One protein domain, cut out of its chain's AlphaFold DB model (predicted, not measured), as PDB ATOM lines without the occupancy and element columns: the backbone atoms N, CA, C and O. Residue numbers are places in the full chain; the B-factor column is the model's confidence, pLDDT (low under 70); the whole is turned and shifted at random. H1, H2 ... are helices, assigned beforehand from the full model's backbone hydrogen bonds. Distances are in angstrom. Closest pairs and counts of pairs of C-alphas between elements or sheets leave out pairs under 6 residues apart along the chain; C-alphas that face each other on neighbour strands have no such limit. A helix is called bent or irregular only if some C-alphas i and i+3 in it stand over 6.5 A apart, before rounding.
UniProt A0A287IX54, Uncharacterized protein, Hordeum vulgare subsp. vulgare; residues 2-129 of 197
ATOM      1  N   LEU A   2      95.633  71.589  25.904       89.19
ATOM      2  CA  LEU A   2      96.287  71.761  24.591       89.19
ATOM      3  C   LEU A   2      96.239  70.509  23.699       89.19
ATOM      4  O   LEU A   2      95.889  70.626  22.534       89.19
ATOM      5  N   VAL A   3      96.505  69.319  24.254       93.19
ATOM      6  CA  VAL A   3      96.430  68.046  23.505       93.19
ATOM      7  C   VAL A   3      95.026  67.805  22.943       93.19
ATOM      8  O   VAL A   3      94.886  67.514  21.763       93.19
ATOM      9  N   LEU A   4      93.984  67.982  23.762       93.81
ATOM     10  CA  LEU A   4      92.596  67.764  23.347       93.81
ATOM     11  C   LEU A   4      92.136  68.799  22.309       93.81
ATOM     12  O   LEU A   4      91.461  68.446  21.350       93.81
ATOM     13  N   ALA A   5      92.521  70.066  22.483       94.19
ATOM     14  CA  ALA A   5      92.210  71.125  21.528       94.19
ATOM     15  C   ALA A   5      92.935  70.908  20.191       94.19
ATOM     16  O   ALA A   5      92.306  70.986  19.143       94.19
ATOM     17  N   GLY A   6      94.229  70.573  20.220       94.69
ATOM     18  CA  GLY A   6      94.998  70.244  19.019       94.69
ATOM     19  C   GLY A   6      94.446  69.015  18.298       94.69
ATOM     20  O   GLY A   6      94.319  69.025  17.077       94.69
ATOM     21  N   TYR A   7      94.032  67.991  19.050       96.12
ATOM     22  CA  TYR A   7      93.357  66.824  18.491       96.12
ATOM     23  C   TYR A   7      92.014  67.184  17.842       96.12
ATOM     24  O   TYR A   7      91.754  66.755  16.724       96.12
ATOM     25  N   GLN A   8      91.198  68.035  18.473       96.44
ATOM     26  CA  GLN A   8      89.943  68.500  17.870       96.44
ATOM     27  C   GLN A   8      90.176  69.305  16.588       96.44
ATOM     28  O   GLN A   8      89.426  69.165  15.627       96.44
ATOM     29  N   VAL A   9      91.223  70.131  16.550       95.75
ATOM     30  CA  VAL A   9      91.606  70.846  15.327       95.75
ATOM     31  C   VAL A   9      91.953  69.846  14.224       95.75
ATOM     32  O   VAL A   9      91.464  69.987  13.109       95.75
ATOM     33  N   TRP A  10      92.721  68.799  14.533       95.31
ATOM     34  CA  TRP A  10      93.051  67.754  13.563       95.31
ATOM     35  C   TRP A  10      91.815  66.981  13.076       95.31
ATOM     36  O   TRP A  10      91.688  66.745  11.876       95.31
ATOM     37  N   LEU A  11      90.874  66.661  13.971       94.00
ATOM     38  CA  LEU A  11      89.572  66.084  13.607       94.00
ATOM     39  C   LEU A  11      88.839  66.954  12.585       94.00
ATOM     40  O   LEU A  11      88.421  66.440  11.550       94.00
ATOM     41  N   ASN A  12      88.791  68.267  12.816       92.94
ATOM     42  CA  ASN A  12      88.138  69.216  11.916       92.94
ATOM     43  C   ASN A  12      88.855  69.373  10.558       92.94
ATOM     44  O   ASN A  12      88.229  69.800   9.593       92.94
ATOM     45  N   PHE A  13      90.141  69.017  10.458       93.44
ATOM     46  CA  PHE A  13      90.912  69.003   9.204       93.44
ATOM     47  C   PHE A  13      90.793  67.671   8.430       93.44
ATOM     48  O   PHE A  13      91.701  67.298   7.690       93.44
ATOM     49  N   GLY A  14      89.682  66.945   8.593       90.62
ATOM     50  CA  GLY A  14      89.345  65.755   7.798       90.62
ATOM     51  C   GLY A  14      89.754  64.417   8.418       90.62
ATOM     52  O   GLY A  14      89.468  63.362   7.851       90.62
ATOM     53  N   LEU A  15      90.379  64.411   9.606       91.06
ATOM     54  CA  LEU A  15      90.621  63.154  10.323       91.06
ATOM     55  C   LEU A  15      89.292  62.501  10.740       91.06
ATOM     56  O   LEU A  15      89.197  61.277  10.744       91.06
ATOM     57  N   ASN A  16      88.253  63.281  11.040       92.38
ATOM     58  CA  ASN A  16      86.939  62.742  11.389       92.38
ATOM     59  C   ASN A  16      86.287  61.923  10.256       92.38
ATOM     60  O   ASN A  16      85.735  60.850  10.514       92.38
ATOM     61  N   GLU A  17      86.411  62.373   9.006       90.44
ATOM     62  CA  GLU A  17      85.950  61.656   7.815       90.44
ATOM     63  C   GLU A  17      86.719  60.345   7.644       90.44
ATOM     64  O   GLU A  17      86.112  59.287   7.472       90.44
ATOM     65  N   TYR A  18      88.048  60.383   7.800       88.75
ATOM     66  CA  TYR A  18      88.878  59.179   7.757       88.75
ATOM     67  C   TYR A  18      88.514  58.171   8.855       88.75
ATOM     68  O   TYR A  18      88.492  56.968   8.598       88.75
ATOM     69  N   LEU A  19      88.224  58.626  10.078       88.94
ATOM     70  CA  LEU A  19      87.860  57.736  11.185       88.94
ATOM     71  C   LEU A  19      86.457  57.145  11.037       88.94
ATOM     72  O   LEU A  19      86.238  56.015  11.467       88.94
ATOM     73  N   THR A  20      85.530  57.886  10.432       86.75
ATOM     74  CA  THR A  20      84.136  57.451  10.257       86.75
ATOM     75  C   THR A  20      83.941  56.617   8.990       86.75
ATOM     76  O   THR A  20      82.938  55.917   8.882       86.75
ATOM     77  N   SER A  21      84.887  56.648   8.045       87.88
ATOM     78  CA  SER A  21      84.775  55.874   6.810       87.88
ATOM     79  C   SER A  21      84.811  54.363   7.059       87.88
ATOM     80  O   SER A  21      85.617  53.855   7.847       87.88
ATOM     81  N   ASP A  22      83.974  53.631   6.322       83.50
ATOM     82  CA  ASP A  22      83.932  52.164   6.366       83.50
ATOM     83  C   ASP A  22      85.141  51.517   5.670       83.50
ATOM     84  O   ASP A  22      85.409  50.328   5.847       83.50
ATOM     85  N   GLU A  23      85.921  52.303   4.924       81.50
ATOM     86  CA  GLU A  23      87.149  51.850   4.282       81.50
ATOM     87  C   GLU A  23      88.212  51.501   5.331       81.50
ATOM     88  O   GLU A  23      88.738  52.351   6.064       81.50
ATOM     89  N   ARG A  24      88.537  50.210   5.402       80.38
ATOM     90  CA  ARG A  24      89.634  49.679   6.210       80.38
ATOM     91  C   ARG A  24      90.820  49.439   5.291       80.38
ATOM     92  O   ARG A  24      90.695  48.716   4.305       80.38
ATOM     93  N   SER A  25      91.971  50.027   5.615       79.69
ATOM     94  CA  SER A  25      93.203  49.653   4.922       79.69
ATOM     95  C   SER A  25      93.638  48.246   5.343       79.69
ATOM     96  O   SER A  25      93.211  47.716   6.372       79.69
ATOM     97  N   THR A  26      94.494  47.625   4.535       82.00
ATOM     98  CA  THR A  26      95.078  46.308   4.825       82.00
ATOM     99  C   THR A  26      96.052  46.337   6.002       82.00
ATOM    100  O   THR A  26      96.374  45.287   6.555       82.00
ATOM    101  N   ASP A  27      96.504  47.525   6.403       86.69
ATOM    102  CA  ASP A  27      97.458  47.704   7.489       86.69
ATOM    103  C   ASP A  27      96.781  47.585   8.856       86.69
ATOM    104  O   ASP A  27      95.661  48.056   9.071       86.69
ATOM    105  N   ILE A  28      97.510  47.036   9.829       86.12
ATOM    106  CA  ILE A  28      97.040  46.836  11.213       86.12
ATOM    107  C   ILE A  28      96.513  48.148  11.829       86.12
ATOM    108  O   ILE A  28      95.527  48.145  12.573       86.12
ATOM    109  N   ILE A  29      97.151  49.276  11.491       85.75
ATOM    110  CA  ILE A  29      96.764  50.613  11.962       85.75
ATOM    111  C   ILE A  29      95.428  51.043  11.354       85.75
ATOM    112  O   ILE A  29      94.562  51.508  12.088       85.75
ATOM    113  N   GLY A  30      95.221  50.868  10.047       84.44
ATOM    114  CA  GLY A  30      93.968  51.275   9.408       84.44
ATOM    115  C   GLY A  30      92.782  50.400   9.802       84.44
ATOM    116  O   GLY A  30      91.658  50.897   9.893       84.44
ATOM    117  N   GLN A  31      93.026  49.133  10.145       86.06
ATOM    118  CA  GLN A  31      92.000  48.269  10.734       86.06
ATOM    119  C   GLN A  31      91.508  48.810  12.086       86.06
ATOM    120  O   GLN A  31      90.303  48.821  12.332       86.06
ATOM    121  N   ASN A  32      92.410  49.345  12.917       89.25
ATOM    122  CA  ASN A  32      92.115  49.866  14.260       89.25
ATOM    123  C   ASN A  32      92.183  51.400  14.358       89.25
ATOM    124  O   ASN A  32      92.397  51.934  15.449       89.25
ATOM    125  N   LYS A  33      91.996  52.117  13.242       89.62
ATOM    126  CA  LYS A  33      92.221  53.571  13.157       89.62
ATOM    127  C   LYS A  33      91.514  54.349  14.273       89.62
ATOM    128  O   LYS A  33      92.145  55.130  14.972       89.62
ATOM    129  N   GLU A  34      90.241  54.059  14.533       90.25
ATOM    130  CA  GLU A  34      89.467  54.691  15.612       90.25
ATOM    131  C   GLU A  34      90.153  54.549  16.979       90.25
ATOM    132  O   GLU A  34      90.326  55.531  17.699       90.25
ATOM    133  N   GLY A  35      90.620  53.342  17.312       88.25
ATOM    134  CA  GLY A  35      91.311  53.064  18.569       88.25
ATOM    135  C   GLY A  35      92.666  53.764  18.673       88.25
ATOM    136  O   GLY A  35      92.996  54.290  19.730       88.25
ATOM    137  N   VAL A  36      93.434  53.816  17.582       91.81
ATOM    138  CA  VAL A  36      94.771  54.435  17.567       91.81
ATOM    139  C   VAL A  36      94.685  55.956  17.696       91.81
ATOM    140  O   VAL A  36      95.392  56.550  18.509       91.81
ATOM    141  N   TYR A  37      93.811  56.605  16.927       92.50
ATOM    142  CA  TYR A  37      93.728  58.068  16.922       92.50
ATOM    143  C   TYR A  37      92.964  58.621  18.135       92.50
ATOM    144  O   TYR A  37      93.320  59.684  18.647       92.50
ATOM    145  N   SER A  38      91.997  57.878  18.686       94.69
ATOM    146  CA  SER A  38      91.281  58.297  19.902       94.69
ATOM    147  C   SER A  38      92.158  58.353  21.161       94.69
ATOM    148  O   SER A  38      91.750  58.969  22.150       94.69
ATOM    149  N   ILE A  39      93.384  57.806  21.134       95.00
ATOM    150  CA  ILE A  39      94.360  57.901  22.236       95.00
ATOM    151  C   ILE A  39      94.592  59.359  22.646       95.00
ATOM    152  O   ILE A  39      94.685  59.644  23.837       95.00
ATOM    153  N   PHE A  40      94.632  60.304  21.700       95.31
ATOM    154  CA  PHE A  40      94.813  61.724  22.023       95.31
ATOM    155  C   PHE A  40      93.616  62.307  22.782       95.31
ATOM    156  O   PHE A  40      93.796  63.089  23.723       95.31
ATOM    157  N   GLY A  41      92.403  61.875  22.430       95.62
ATOM    158  CA  GLY A  41      91.180  62.185  23.167       95.62
ATOM    159  C   GLY A  41      91.223  61.638  24.594       95.62
ATOM    160  O   GLY A  41      91.030  62.387  25.555       95.62
ATOM    161  N   TYR A  42      91.576  60.357  24.753       95.75
ATOM    162  CA  TYR A  42      91.710  59.718  26.067       95.75
ATOM    163  C   TYR A  42      92.826  60.326  26.915       95.75
ATOM    164  O   TYR A  42      92.657  60.509  28.120       95.75
ATOM    165  N   TRP A  43      93.946  60.704  26.303       96.00
ATOM    166  CA  TRP A  43      95.021  61.399  26.996       96.00
ATOM    167  C   TRP A  43      94.560  62.778  27.482       96.00
ATOM    168  O   TRP A  43      94.790  63.145  28.636       96.00
ATOM    169  N   GLY A  44      93.830  63.514  26.640       95.69
ATOM    170  CA  GLY A  44      93.168  64.755  27.025       95.69
ATOM    171  C   GLY A  44      92.220  64.568  28.212       95.69
ATOM    172  O   GLY A  44      92.311  65.317  29.187       95.69
ATOM    173  N   MET A  45      91.364  63.545  28.154       95.12
ATOM    174  CA  MET A  45      90.447  63.173  29.232       95.12
ATOM    175  C   MET A  45      91.200  62.861  30.530       95.12
ATOM    176  O   MET A  45      90.867  63.417  31.574       95.12
ATOM    177  N   TYR A  46      92.259  62.049  30.472       95.62
ATOM    178  CA  TYR A  46      93.090  61.719  31.629       95.62
ATOM    179  C   TYR A  46      93.684  62.971  32.288       95.62
ATOM    180  O   TYR A  46      93.532  63.166  33.492       95.62
ATOM    181  N   LEU A  47      94.305  63.862  31.506       95.06
ATOM    182  CA  LEU A  47      94.925  65.082  32.037       95.06
ATOM    183  C   LEU A  47      93.905  66.009  32.712       95.06
ATOM    184  O   LEU A  47      94.198  66.595  33.756       95.06
ATOM    185  N   ILE A  48      92.708  66.139  32.131       94.81
ATOM    186  CA  ILE A  48      91.613  66.909  32.735       94.81
ATOM    187  C   ILE A  48      91.171  66.249  34.044       94.81
ATOM    188  O   ILE A  48      91.042  66.936  35.055       94.81
ATOM    189  N   GLY A  49      91.006  64.925  34.054       93.69
ATOM    190  CA  GLY A  49      90.611  64.166  35.240       93.69
ATOM    191  C   GLY A  49      91.602  64.319  36.392       93.69
ATOM    192  O   GLY A  49      91.190  64.609  37.514       93.69
ATOM    193  N   VAL A  50      92.906  64.219  36.117       92.75
ATOM    194  CA  VAL A  50      93.962  64.441  37.120       92.75
ATOM    195  C   VAL A  50      93.918  65.872  37.662       92.75
ATOM    196  O   VAL A  50      93.973  66.070  38.877       92.75
ATOM    197  N   SER A  51      93.780  66.874  36.789       92.00
ATOM    198  CA  SER A  51      93.706  68.280  37.199       92.00
ATOM    199  C   SER A  51      92.484  68.567  38.077       92.00
ATOM    200  O   SER A  51      92.614  69.206  39.122       92.00
ATOM    201  N   LEU A  52      91.312  68.051  37.696       91.62
ATOM    202  CA  LEU A  52      90.082  68.188  38.476       91.62
ATOM    203  C   LEU A  52      90.164  67.427  39.798       91.62
ATOM    204  O   LEU A  52      89.728  67.950  40.821       91.62
ATOM    205  N   GLY A  53      90.762  66.235  39.795       88.75
ATOM    206  CA  GLY A  53      91.046  65.469  41.003       88.75
ATOM    207  C   GLY A  53      91.886  66.286  41.980       88.75
ATOM    208  O   GLY A  53      91.475  66.481  43.121       88.75
ATOM    209  N   TYR A  54      92.999  66.866  41.524       87.69
ATOM    210  CA  TYR A  54      93.810  67.749  42.362       87.69
ATOM    211  C   TYR A  54      93.002  68.956  42.865       87.69
ATOM    212  O   TYR A  54      92.985  69.230  44.060       87.69
ATOM    213  N   PHE A  55      92.257  69.633  41.986       84.88
ATOM    214  CA  PHE A  55      91.439  70.798  42.342       84.88
ATOM    215  C   PHE A  55      90.307  70.499  43.340       84.88
ATOM    216  O   PHE A  55      89.868  71.394  44.067       84.88
ATOM    217  N   LEU A  56      89.792  69.271  43.373       83.56
ATOM    218  CA  LEU A  56      88.732  68.860  44.295       83.56
ATOM    219  C   LEU A  56      89.305  68.311  45.601       83.56
ATOM    220  O   LEU A  56      88.894  68.755  46.670       83.56
ATOM    221  N   PHE A  57      90.278  67.400  45.529       78.19
ATOM    222  CA  PHE A  57      90.840  66.723  46.699       78.19
ATOM    223  C   PHE A  57      91.817  67.588  47.495       78.19
ATOM    224  O   PHE A  57      91.795  67.546  48.723       78.19
ATOM    225  N   HIS A  58      92.621  68.431  46.841       71.44
ATOM    226  CA  HIS A  58      93.487  69.374  47.558       71.44
ATOM    227  C   HIS A  58      92.655  70.371  48.380       71.44
ATOM    228  O   HIS A  58      92.995  70.735  49.503       71.44
ATOM    229  N   ASP A  59      91.494  70.742  47.848       61.56
ATOM    230  CA  ASP A  59      90.587  71.717  48.441       61.56
ATOM    231  C   ASP A  59      89.768  71.145  49.618       61.56
ATOM    232  O   ASP A  59      89.246  71.906  50.435       61.56
ATOM    233  N   LEU A  60      89.684  69.811  49.737       60.56
ATOM    234  CA  LEU A  60      89.134  69.100  50.901       60.56
ATOM    235  C   LEU A  60      90.115  69.067  52.087       60.56
ATOM    236  O   LEU A  60      89.677  68.971  53.231       60.56
ATOM    237  N   SER A  61      91.424  69.188  51.838       55.44
ATOM    238  CA  SER A  61      92.447  69.227  52.895       55.44
ATOM    239  C   SER A  61      92.527  70.585  53.608       55.44
ATOM    240  O   SER A  61      93.114  70.684  54.689       55.44
ATOM    241  N   SER A  62      91.946  71.639  53.027       55.31
ATOM    242  CA  SER A  62      91.890  72.964  53.642       55.31
ATOM    243  C   SER A  62      90.837  72.980  54.753       55.31
ATOM    244  O   SER A  62      89.633  73.040  54.491       55.31
ATOM    245  N   LYS A  63      91.290  72.943  56.012       49.19
ATOM    246  CA  LYS A  63      90.438  73.052  57.208       49.19
ATOM    247  C   LYS A  63      89.514  74.277  57.089       49.19
ATOM    248  O   LYS A  63      90.002  75.395  56.968       49.19
ATOM    249  N   GLY A  64      88.193  74.069  57.134       56.16
ATOM    250  CA  GLY A  64      87.210  75.155  57.287       56.16
ATOM    251  C   GLY A  64      86.120  75.297  56.217       56.16
ATOM    252  O   GLY A  64      85.314  76.218  56.323       56.16
ATOM    253  N   LYS A  65      86.032  74.426  55.199       60.84
ATOM    254  CA  LYS A  65      84.934  74.503  54.211       60.84
ATOM    255  C   LYS A  65      83.693  73.723  54.654       60.84
ATOM    256  O   LYS A  65      83.748  72.518  54.879       60.84
ATOM    257  N   THR A  66      82.551  74.408  54.706       72.38
ATOM    258  CA  THR A  66      81.234  73.813  54.983       72.38
ATOM    259  C   THR A  66      80.849  72.805  53.896       72.38
ATOM    260  O   THR A  66      81.008  73.084  52.706       72.38
ATOM    261  N   ARG A  67      80.259  71.660  54.282       77.44
ATOM    262  CA  ARG A  67      79.729  70.612  53.376       77.44
ATOM    263  C   ARG A  67      78.896  71.184  52.218       77.44
ATOM    264  O   ARG A  67      79.029  70.752  51.079       77.44
ATOM    265  N   ARG A  68      78.103  72.224  52.497       83.19
ATOM    266  CA  ARG A  68      77.289  72.961  51.517       83.19
ATOM    267  C   ARG A  68      78.114  73.577  50.381       83.19
ATOM    268  O   ARG A  68      77.704  73.500  49.228       83.19
ATOM    269  N   THR A  69      79.277  74.150  50.684       84.94
ATOM    270  CA  THR A  69      80.166  74.760  49.682       84.94
ATOM    271  C   THR A  69      80.715  73.710  48.719       84.94
ATOM    272  O   THR A  69      80.810  73.970  47.524       84.94
ATOM    273  N   GLN A  70      81.019  72.506  49.217       83.31
ATOM    274  CA  GLN A  70      81.483  71.393  48.382       83.31
ATOM    275  C   GLN A  70      80.381  70.897  47.440       83.31
ATOM    276  O   GLN A  70      80.633  70.748  46.247       83.31
ATOM    277  N   VAL A  71      79.147  70.732  47.936       89.12
ATOM    278  CA  VAL A  71      77.993  70.362  47.094       89.12
ATOM    279  C   VAL A  71      77.810  71.382  45.966       89.12
ATOM    280  O   VAL A  71      77.820  71.009  44.797       89.12
ATOM    281  N   VAL A  72      77.738  72.679  46.290       91.00
ATOM    282  CA  VAL A  72      77.577  73.741  45.278       91.00
ATOM    283  C   VAL A  72      78.710  73.711  44.249       91.00
ATOM    284  O   VAL A  72      78.446  73.798  43.053       91.00
ATOM    285  N   LYS A  73      79.963  73.533  44.686       90.06
ATOM    286  CA  LYS A  73      81.130  73.472  43.795       90.06
ATOM    287  C   LYS A  73      81.015  72.343  42.763       90.06
ATOM    288  O   LYS A  73      81.240  72.587  41.580       90.06
ATOM    289  N   VAL A  74      80.651  71.130  43.188       92.50
ATOM    290  CA  VAL A  74      80.491  69.977  42.281       92.50
ATOM    291  C   VAL A  74      79.334  70.211  41.302       92.50
ATOM    292  O   VAL A  74      79.493  69.953  40.113       92.50
ATOM    293  N   TRP A  75      78.217  70.791  41.759       95.19
ATOM    294  CA  TRP A  75      77.086  71.152  40.890       95.19
ATOM    295  C   TRP A  75      77.443  72.200  39.833       95.19
ATOM    296  O   TRP A  75      77.057  72.053  38.674       95.19
ATOM    297  N   VAL A  76      78.213  73.228  40.198       95.38
ATOM    298  CA  VAL A  76      78.702  74.234  39.242       95.38
ATOM    299  C   VAL A  76      79.605  73.587  38.191       95.38
ATOM    300  O   VAL A  76      79.453  73.867  37.002       95.38
ATOM    301  N   LEU A  77      80.500  72.681  38.601       94.56
ATOM    302  CA  LEU A  77      81.332  71.929  37.660       94.56
ATOM    303  C   LEU A  77      80.480  71.059  36.728       94.56
ATOM    304  O   LEU A  77      80.657  71.144  35.514       94.56
ATOM    305  N   ALA A  78      79.519  70.300  37.261       96.62
ATOM    306  CA  ALA A  78      78.603  69.489  36.459       96.62
ATOM    307  C   ALA A  78      77.872  70.329  35.398       96.62
ATOM    308  O   ALA A  78      77.878  69.978  34.218       96.62
ATOM    309  N   ALA A  79      77.305  71.473  35.799       97.44
ATOM    310  CA  ALA A  79      76.614  72.386  34.893       97.44
ATOM    311  C   ALA A  79      77.553  72.953  33.818       97.44
ATOM    312  O   ALA A  79      77.192  72.973  32.643       97.44
ATOM    313  N   SER A  80      78.774  73.357  34.191       96.88
ATOM    314  CA  SER A  80      79.760  73.873  33.235       96.88
ATOM    315  C   SER A  80      80.146  72.844  32.169       96.88
ATOM    316  O   SER A  80      80.194  73.188  30.988       96.88
ATOM    317  N   PHE A  81      80.347  71.578  32.551       97.56
ATOM    318  CA  PHE A  81      80.674  70.511  31.604       97.56
ATOM    319  C   PHE A  81      79.506  70.179  30.681       97.56
ATOM    320  O   PHE A  81      79.725  70.008  29.486       97.56
ATOM    321  N   TRP A  82      78.275  70.151  31.196       97.81
ATOM    322  CA  TRP A  82      77.079  69.962  30.371       97.81
ATOM    323  C   TRP A  82      76.880  71.086  29.358       97.81
ATOM    324  O   TRP A  82      76.668  70.812  28.179       97.81
ATOM    325  N   ILE A  83      76.989  72.344  29.795       97.94
ATOM    326  CA  ILE A  83      76.871  73.504  28.903       97.94
ATOM    327  C   ILE A  83      77.941  73.430  27.814       97.94
ATOM    328  O   ILE A  83      77.628  73.572  26.633       97.94
ATOM    329  N   LEU A  84      79.191  73.155  28.190       96.75
ATOM    330  CA  LEU A  84      80.281  73.052  27.228       96.75
ATOM    331  C   LEU A  84      80.095  71.864  26.273       96.75
ATOM    332  O   LEU A  84      80.345  72.011  25.082       96.75
ATOM    333  N   ALA A  85      79.607  70.719  26.758       97.25
ATOM    334  CA  ALA A  85      79.283  69.569  25.917       97.25
ATOM    335  C   ALA A  85      78.208  69.911  24.874       97.25
ATOM    336  O   ALA A  85      78.386  69.591  23.703       97.25
ATOM    337  N   ILE A  86      77.141  70.614  25.273       97.19
ATOM    338  CA  ILE A  86      76.064  71.048  24.366       97.19
ATOM    339  C   ILE A  86      76.589  72.035  23.319       97.19
ATOM    340  O   ILE A  86      76.276  71.902  22.135       97.19
ATOM    341  N   ILE A  87      77.398  73.016  23.738       97.62
ATOM    342  CA  ILE A  87      78.002  73.995  22.824       97.62
ATOM    343  C   ILE A  87      78.894  73.279  21.806       97.62
ATOM    344  O   ILE A  87      78.761  73.507  20.608       97.62
ATOM    345  N   LEU A  88      79.780  72.392  22.253       96.31
ATOM    346  CA  LEU A  88      80.695  71.690  21.354       96.31
ATOM    347  C   LEU A  88      79.966  70.729  20.410       96.31
ATOM    348  O   LEU A  88      80.303  70.706  19.229       96.31
ATOM    349  N   ASP A  89      78.954  70.006  20.899       96.81
ATOM    350  CA  ASP A  89      78.113  69.129  20.070       96.81
ATOM    351  C   ASP A  89      77.384  69.904  18.964       96.81
ATOM    352  O   ASP A  89      77.218  69.401  17.855       96.81
ATOM    353  N   SER A  90      76.965  71.136  19.265       95.44
ATOM    354  CA  SER A  90      76.181  71.962  18.342       95.44
ATOM    355  C   SER A  90      77.044  72.746  17.351       95.44
ATOM    356  O   SER A  90      76.636  72.917  16.205       95.44
ATOM    357  N   TYR A  91      78.201  73.256  17.786       95.19
ATOM    358  CA  TYR A  91      78.991  74.229  17.016       95.19
ATOM    359  C   TYR A  91      80.330  73.705  16.493       95.19
ATOM    360  O   TYR A  91      80.887  74.323  15.590       95.19
ATOM    361  N   VAL A  92      80.879  72.627  17.061       94.19
ATOM    362  CA  VAL A  92      82.205  72.115  16.671       94.19
ATOM    363  C   VAL A  92      82.072  70.777  15.969       94.19
ATOM    364  O   VAL A  92      82.378  70.672  14.787       94.19
ATOM    365  N   GLU A  93      81.620  69.756  16.689       93.25
ATOM    366  CA  GLU A  93      81.484  68.409  16.155       93.25
ATOM    367  C   GLU A  93      80.545  67.597  17.046       93.25
ATOM    368  O   GLU A  93      80.633  67.666  18.275       93.25
ATOM    369  N   ARG A  94      79.682  66.783  16.427       94.50
ATOM    370  CA  ARG A  94      78.775  65.888  17.155       94.50
ATOM    371  C   ARG A  94      79.545  64.955  18.080       94.50
ATOM    372  O   ARG A  94      80.611  64.446  17.727       94.50
ATOM    373  N   VAL A  95      78.985  64.683  19.254       95.75
ATOM    374  CA  VAL A  95      79.577  63.769  20.235       95.75
ATOM    375  C   VAL A  95      79.837  62.405  19.595       95.75
ATOM    376  O   VAL A  95      78.912  61.710  19.176       95.75
ATOM    377  N   SER A  96      81.103  61.984  19.589       95.19
ATOM    378  CA  SER A  96      81.495  60.684  19.051       95.19
ATOM    379  C   SER A  96      82.379  59.915  20.020       95.19
ATOM    380  O   SER A  96      83.517  60.288  20.308       95.19
ATOM    381  N   ARG A  97      81.854  58.769  20.467       92.62
ATOM    382  CA  ARG A  97      82.587  57.789  21.281       92.62
ATOM    383  C   ARG A  97      83.780  57.195  20.539       92.62
ATOM    384  O   ARG A  97      84.828  57.017  21.143       92.62
ATOM    385  N   ARG A  98      83.614  56.910  19.243       91.62
ATOM    386  CA  ARG A  98      84.645  56.294  18.389       91.62
ATOM    387  C   ARG A  98      85.864  57.198  18.234       91.62
ATOM    388  O   ARG A  98      86.993  56.731  18.276       91.62
ATOM    389  N   MET A  99      85.624  58.501  18.105       92.50
ATOM    390  CA  MET A  99      86.687  59.493  17.935       92.50
ATOM    391  C   MET A  99      87.239  60.001  19.270       92.50
ATOM    392  O   MET A  99      88.315  60.591  19.288       92.50
ATOM    393  N   CYS A 100      86.527  59.785  20.383       96.06
ATOM    394  CA  CYS A 100      86.835  60.392  21.681       96.06
ATOM    395  C   CYS A 100      87.075  61.911  21.548       96.06
ATOM    396  O   CYS A 100      88.076  62.457  22.013       96.06
ATOM    397  N   ASN A 101      86.182  62.587  20.820       95.81
ATOM    398  CA  ASN A 101      86.337  63.999  20.481       95.81
ATOM    399  C   ASN A 101      86.076  64.921  21.684       95.81
ATOM    400  O   ASN A 101      85.637  64.481  22.749       95.81
ATOM    401  N   PHE A 102      86.351  66.219  21.540       96.25
ATOM    402  CA  PHE A 102      86.253  67.167  22.655       96.25
ATOM    403  C   PHE A 102      84.837  67.171  23.255       96.25
ATOM    404  O   PHE A 102      84.689  67.058  24.475       96.25
ATOM    405  N   ALA A 103      83.802  67.226  22.410       96.81
ATOM    406  CA  ALA A 103      82.405  67.183  22.844       96.81
ATOM    407  C   ALA A 103      82.113  65.934  23.694       96.81
ATOM    408  O   ALA A 103      81.525  66.041  24.773       96.81
ATOM    409  N   TYR A 104      82.603  64.764  23.266       96.94
ATOM    410  CA  TYR A 104      82.493  63.527  24.033       96.94
ATOM    411  C   TYR A 104      83.191  63.609  25.394       96.94
ATOM    412  O   TYR A 104      82.599  63.229  26.402       96.94
ATOM    413  N   VAL A 105      84.415  64.141  25.456       97.25
ATOM    414  CA  VAL A 105      85.145  64.274  26.726       97.25
ATOM    415  C   VAL A 105      84.375  65.152  27.717       97.25
ATOM    416  O   VAL A 105      84.242  64.784  28.885       97.25
ATOM    417  N   MET A 106      83.821  66.282  27.266       97.31
ATOM    418  CA  MET A 106      83.010  67.155  28.126       97.31
ATOM    419  C   MET A 106      81.718  66.478  28.575       97.31
ATOM    420  O   MET A 106      81.346  66.605  29.740       97.31
ATOM    421  N   LEU A 107      81.075  65.712  27.692       97.38
ATOM    422  CA  LEU A 107      79.883  64.938  28.031       97.38
ATOM    423  C   LEU A 107      80.181  63.889  29.111       97.38
ATOM    424  O   LEU A 107      79.434  63.791  30.084       97.38
ATOM    425  N   VAL A 108      81.295  63.156  28.992       96.88
ATOM    426  CA  VAL A 108      81.721  62.168  29.998       96.88
ATOM    427  C   VAL A 108      81.941  62.839  31.353       96.88
ATOM    428  O   VAL A 108      81.442  62.346  32.366       96.88
ATOM    429  N   PHE A 109      82.634  63.980  31.399       96.88
ATOM    430  CA  PHE A 109      82.791  64.719  32.653       96.88
ATOM    431  C   PHE A 109      81.455  65.234  33.193       96.88
ATOM    432  O   PHE A 109      81.197  65.071  34.384       96.88
ATOM    433  N   GLY A 110      80.582  65.781  32.345       97.06
ATOM    434  CA  GLY A 110      79.254  66.258  32.741       97.06
ATOM    435  C   GLY A 110      78.422  65.167  33.414       97.06
ATOM    436  O   GLY A 110      77.903  65.381  34.509       97.06
ATOM    437  N   GLN A 111      78.378  63.972  32.819       96.06
ATOM    438  CA  GLN A 111      77.680  62.814  33.386       96.06
ATOM    439  C   GLN A 111      78.282  62.368  34.726       96.06
ATOM    440  O   GLN A 111      77.552  62.187  35.700       96.06
ATOM    441  N   ASN A 112      79.608  62.234  34.809       94.94
ATOM    442  CA  ASN A 112      80.273  61.806  36.044       94.94
ATOM    443  C   ASN A 112      80.073  62.819  37.180       94.94
ATOM    444  O   ASN A 112      79.700  62.444  38.293       94.94
ATOM    445  N   PHE A 113      80.260  64.112  36.902       95.31
ATOM    446  CA  PHE A 113      80.046  65.158  37.899       95.31
ATOM    447  C   PHE A 113      78.585  65.279  38.312       95.31
ATOM    448  O   PHE A 113      78.329  65.510  39.487       95.31
ATOM    449  N   GLN A 114      77.632  65.057  37.405       96.38
ATOM    450  CA  GLN A 114      76.213  65.015  37.752       96.38
ATOM    451  C   GLN A 114      75.898  63.884  38.741       96.38
ATOM    452  O   GLN A 114      75.184  64.114  39.718       96.38
ATOM    453  N   VAL A 115      76.454  62.684  38.543       93.38
ATOM    454  CA  VAL A 115      76.281  61.572  39.494       93.38
ATOM    455  C   VAL A 115      76.888  61.924  40.855       93.38
ATOM    456  O   VAL A 115      76.214  61.793  41.876       93.38
ATOM    457  N   ILE A 116      78.115  62.457  40.890       91.56
ATOM    458  CA  ILE A 116      78.763  62.893  42.142       91.56
ATOM    459  C   ILE A 116      77.951  64.011  42.822       91.56
ATOM    460  O   ILE A 116      77.783  64.012  44.041       91.56
ATOM    461  N   SER A 117      77.398  64.946  42.054       92.88
ATOM    462  CA  SER A 117      76.508  66.010  42.532       92.88
ATOM    463  C   SER A 117      75.259  65.467  43.227       92.88
ATOM    464  O   SER A 117      74.882  65.971  44.288       92.88
ATOM    465  N   ILE A 118      74.636  64.429  42.664       92.25
ATOM    466  CA  ILE A 118      73.464  63.770  43.255       92.25
ATOM    467  C   ILE A 118      73.854  63.049  44.550       92.25
ATOM    468  O   ILE A 118      73.192  63.240  45.570       92.25
ATOM    469  N   LEU A 119      74.950  62.283  44.546       88.56
ATOM    470  CA  LEU A 119      75.413  61.542  45.728       88.56
ATOM    471  C   LEU A 119      75.824  62.476  46.876       88.56
ATOM    472  O   LEU A 119      75.436  62.274  48.026       88.56
ATOM    473  N   THR A 120      76.558  63.548  46.576       87.81
ATOM    474  CA  THR A 120      76.974  64.534  47.589       87.81
ATOM    475  C   THR A 120      75.790  65.309  48.169       87.81
ATOM    476  O   THR A 120      75.773  65.578  49.375       87.81
ATOM    477  N   LEU A 121      74.776  65.618  47.350       89.25
ATOM    478  CA  LEU A 121      73.518  66.205  47.810       89.25
ATOM    479  C   LEU A 121      72.754  65.231  48.715       89.25
ATOM    480  O   LEU A 121      72.385  65.612  49.827       89.25
ATOM    481  N   ALA A 122      72.576  63.980  48.287       87.69
ATOM    482  CA  ALA A 122      71.899  62.953  49.074       87.69
ATOM    483  C   ALA A 122      72.583  62.736  50.431       87.69
ATOM    484  O   ALA A 122      71.924  62.761  51.470       87.69
ATOM    485  N   GLY A 123      73.916  62.653  50.450       84.31
ATOM    486  CA  GLY A 123      74.677  62.571  51.693       84.31
ATOM    487  C   GLY A 123      74.477  63.796  52.591       84.31
ATOM    488  O   GLY A 123      74.404  63.652  53.810       84.31
ATOM    489  N   SER A 124      74.379  65.004  52.018       82.62
ATOM    490  CA  SER A 124      74.129  66.226  52.800       82.62
ATOM    491  C   SER A 124      72.755  66.254  53.472       82.62
ATOM    492  O   SER A 124      72.628  66.874  54.522       82.62
ATOM    493  N   ILE A 125      71.771  65.554  52.901       84.94
ATOM    494  CA  ILE A 125      70.423  65.395  53.461       84.94
ATOM    495  C   ILE A 125      70.395  64.260  54.498       84.94
ATOM    496  O   ILE A 125      69.748  64.385  55.532       84.94
ATOM    497  N   SER A 126      71.119  63.165  54.249       81.06
ATOM    498  CA  SER A 126      71.073  61.922  55.042       81.06
ATOM    499  C   SER A 126      71.854  61.961  56.372       81.06
ATOM    500  O   SER A 126      71.972  60.931  57.028       81.06
ATOM    501  N   HIS A 127      72.401  63.121  56.776       67.19
ATOM    502  CA  HIS A 127      73.063  63.356  58.076       67.19
ATOM    503  C   HIS A 127      73.833  62.130  58.633       67.19
ATOM    504  O   HIS A 127      73.508  61.594  59.688       67.19
ATOM    505  N   ASP A 128      74.863  61.705  57.890       62.84
ATOM    506  CA  ASP A 128      75.911  60.734  58.277       62.84
ATOM    507  C   ASP A 128      75.647  59.235  58.074       62.84
ATOM    508  O   ASP A 128      76.509  58.421  58.412       62.84
ATOM    509  N   LYS A 129      74.543  58.836  57.429       73.69
ATOM    510  CA  LYS A 129      74.389  57.453  56.933       73.69
ATOM    511  C   LYS A 129      74.362  57.402  55.410       73.69
ATOM    512  O   LYS A 129      73.595  58.133  54.780       73.69
TER     513      LYS A 129
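This is residues 2 to 129 of the 197 residues of an uncharacterized protein of Hordeum vulgare subsp. vulgare (UniProt A0A287IX54). Three long helices run roughly lengthwise in a rod: H5 and H6 lie side by side as a hairpin, while H4 meets H6 only near the beginnings of both and then spreads away from it. Residues 3 to 8 of the kinked H1 pack there, and the short H2 and H3 lie toward that end of the rod. The printed part has 128 residues with six named helices, H1 to H6 in order, and no named strand: all helix. It is loose, with a radius of gyration of the C-alphas of 18.1 A, and spans 60 by 27 by 26 A.

Find C-alpha 67 at (79.729, 70.612, 53.376); from there H5, residues 67 to 91, runs 36.5 A. H6, residues 102 to 125, runs 34.7 A to C-alpha 125 at (70.423, 65.395, 53.461). H4, residues 39 to 60, measures 31.2 A. H1, residues 2 to 20, begins at (96.287, 71.761, 24.591) and is irregular, with C-alphas 13 and 16 7.7 A apart and a kink of 77 degrees near residue 14. H2 is residues 28 to 31, H3 residues 33 to 37.

Look first at the hairpin H5 and H6: they touch, closest at the C-alphas of Phe 81 and Gly 110, 4.6 A, at a shallow tilt of 24 degrees, opposite ways. H4 and H6 only just touch, with 3 pairs of C-alphas within 8 A, closest Met 45 and Val 105 at 6.0 A. H1 touches H4 with residues 3 to 7 alone, its Leu 4 C-alpha 4.8 A from that of Gly 44. H1 and H3 are close but not clearly touching. Every O i to N i+4 pair is within hydrogen-bond range in H3, H5 and H6, against 12 of 15 in H1 and 17 of 18 in H4; H2 is too short for one.

The C-alphas of Thr 26 and Gly 64, the two farthest apart, are 60.4 A apart. The printed part has no cut, and no link is long. Residues 61 to 66 stand free; pLDDT is under 70 at residues 59 to 65 and 127 to 128.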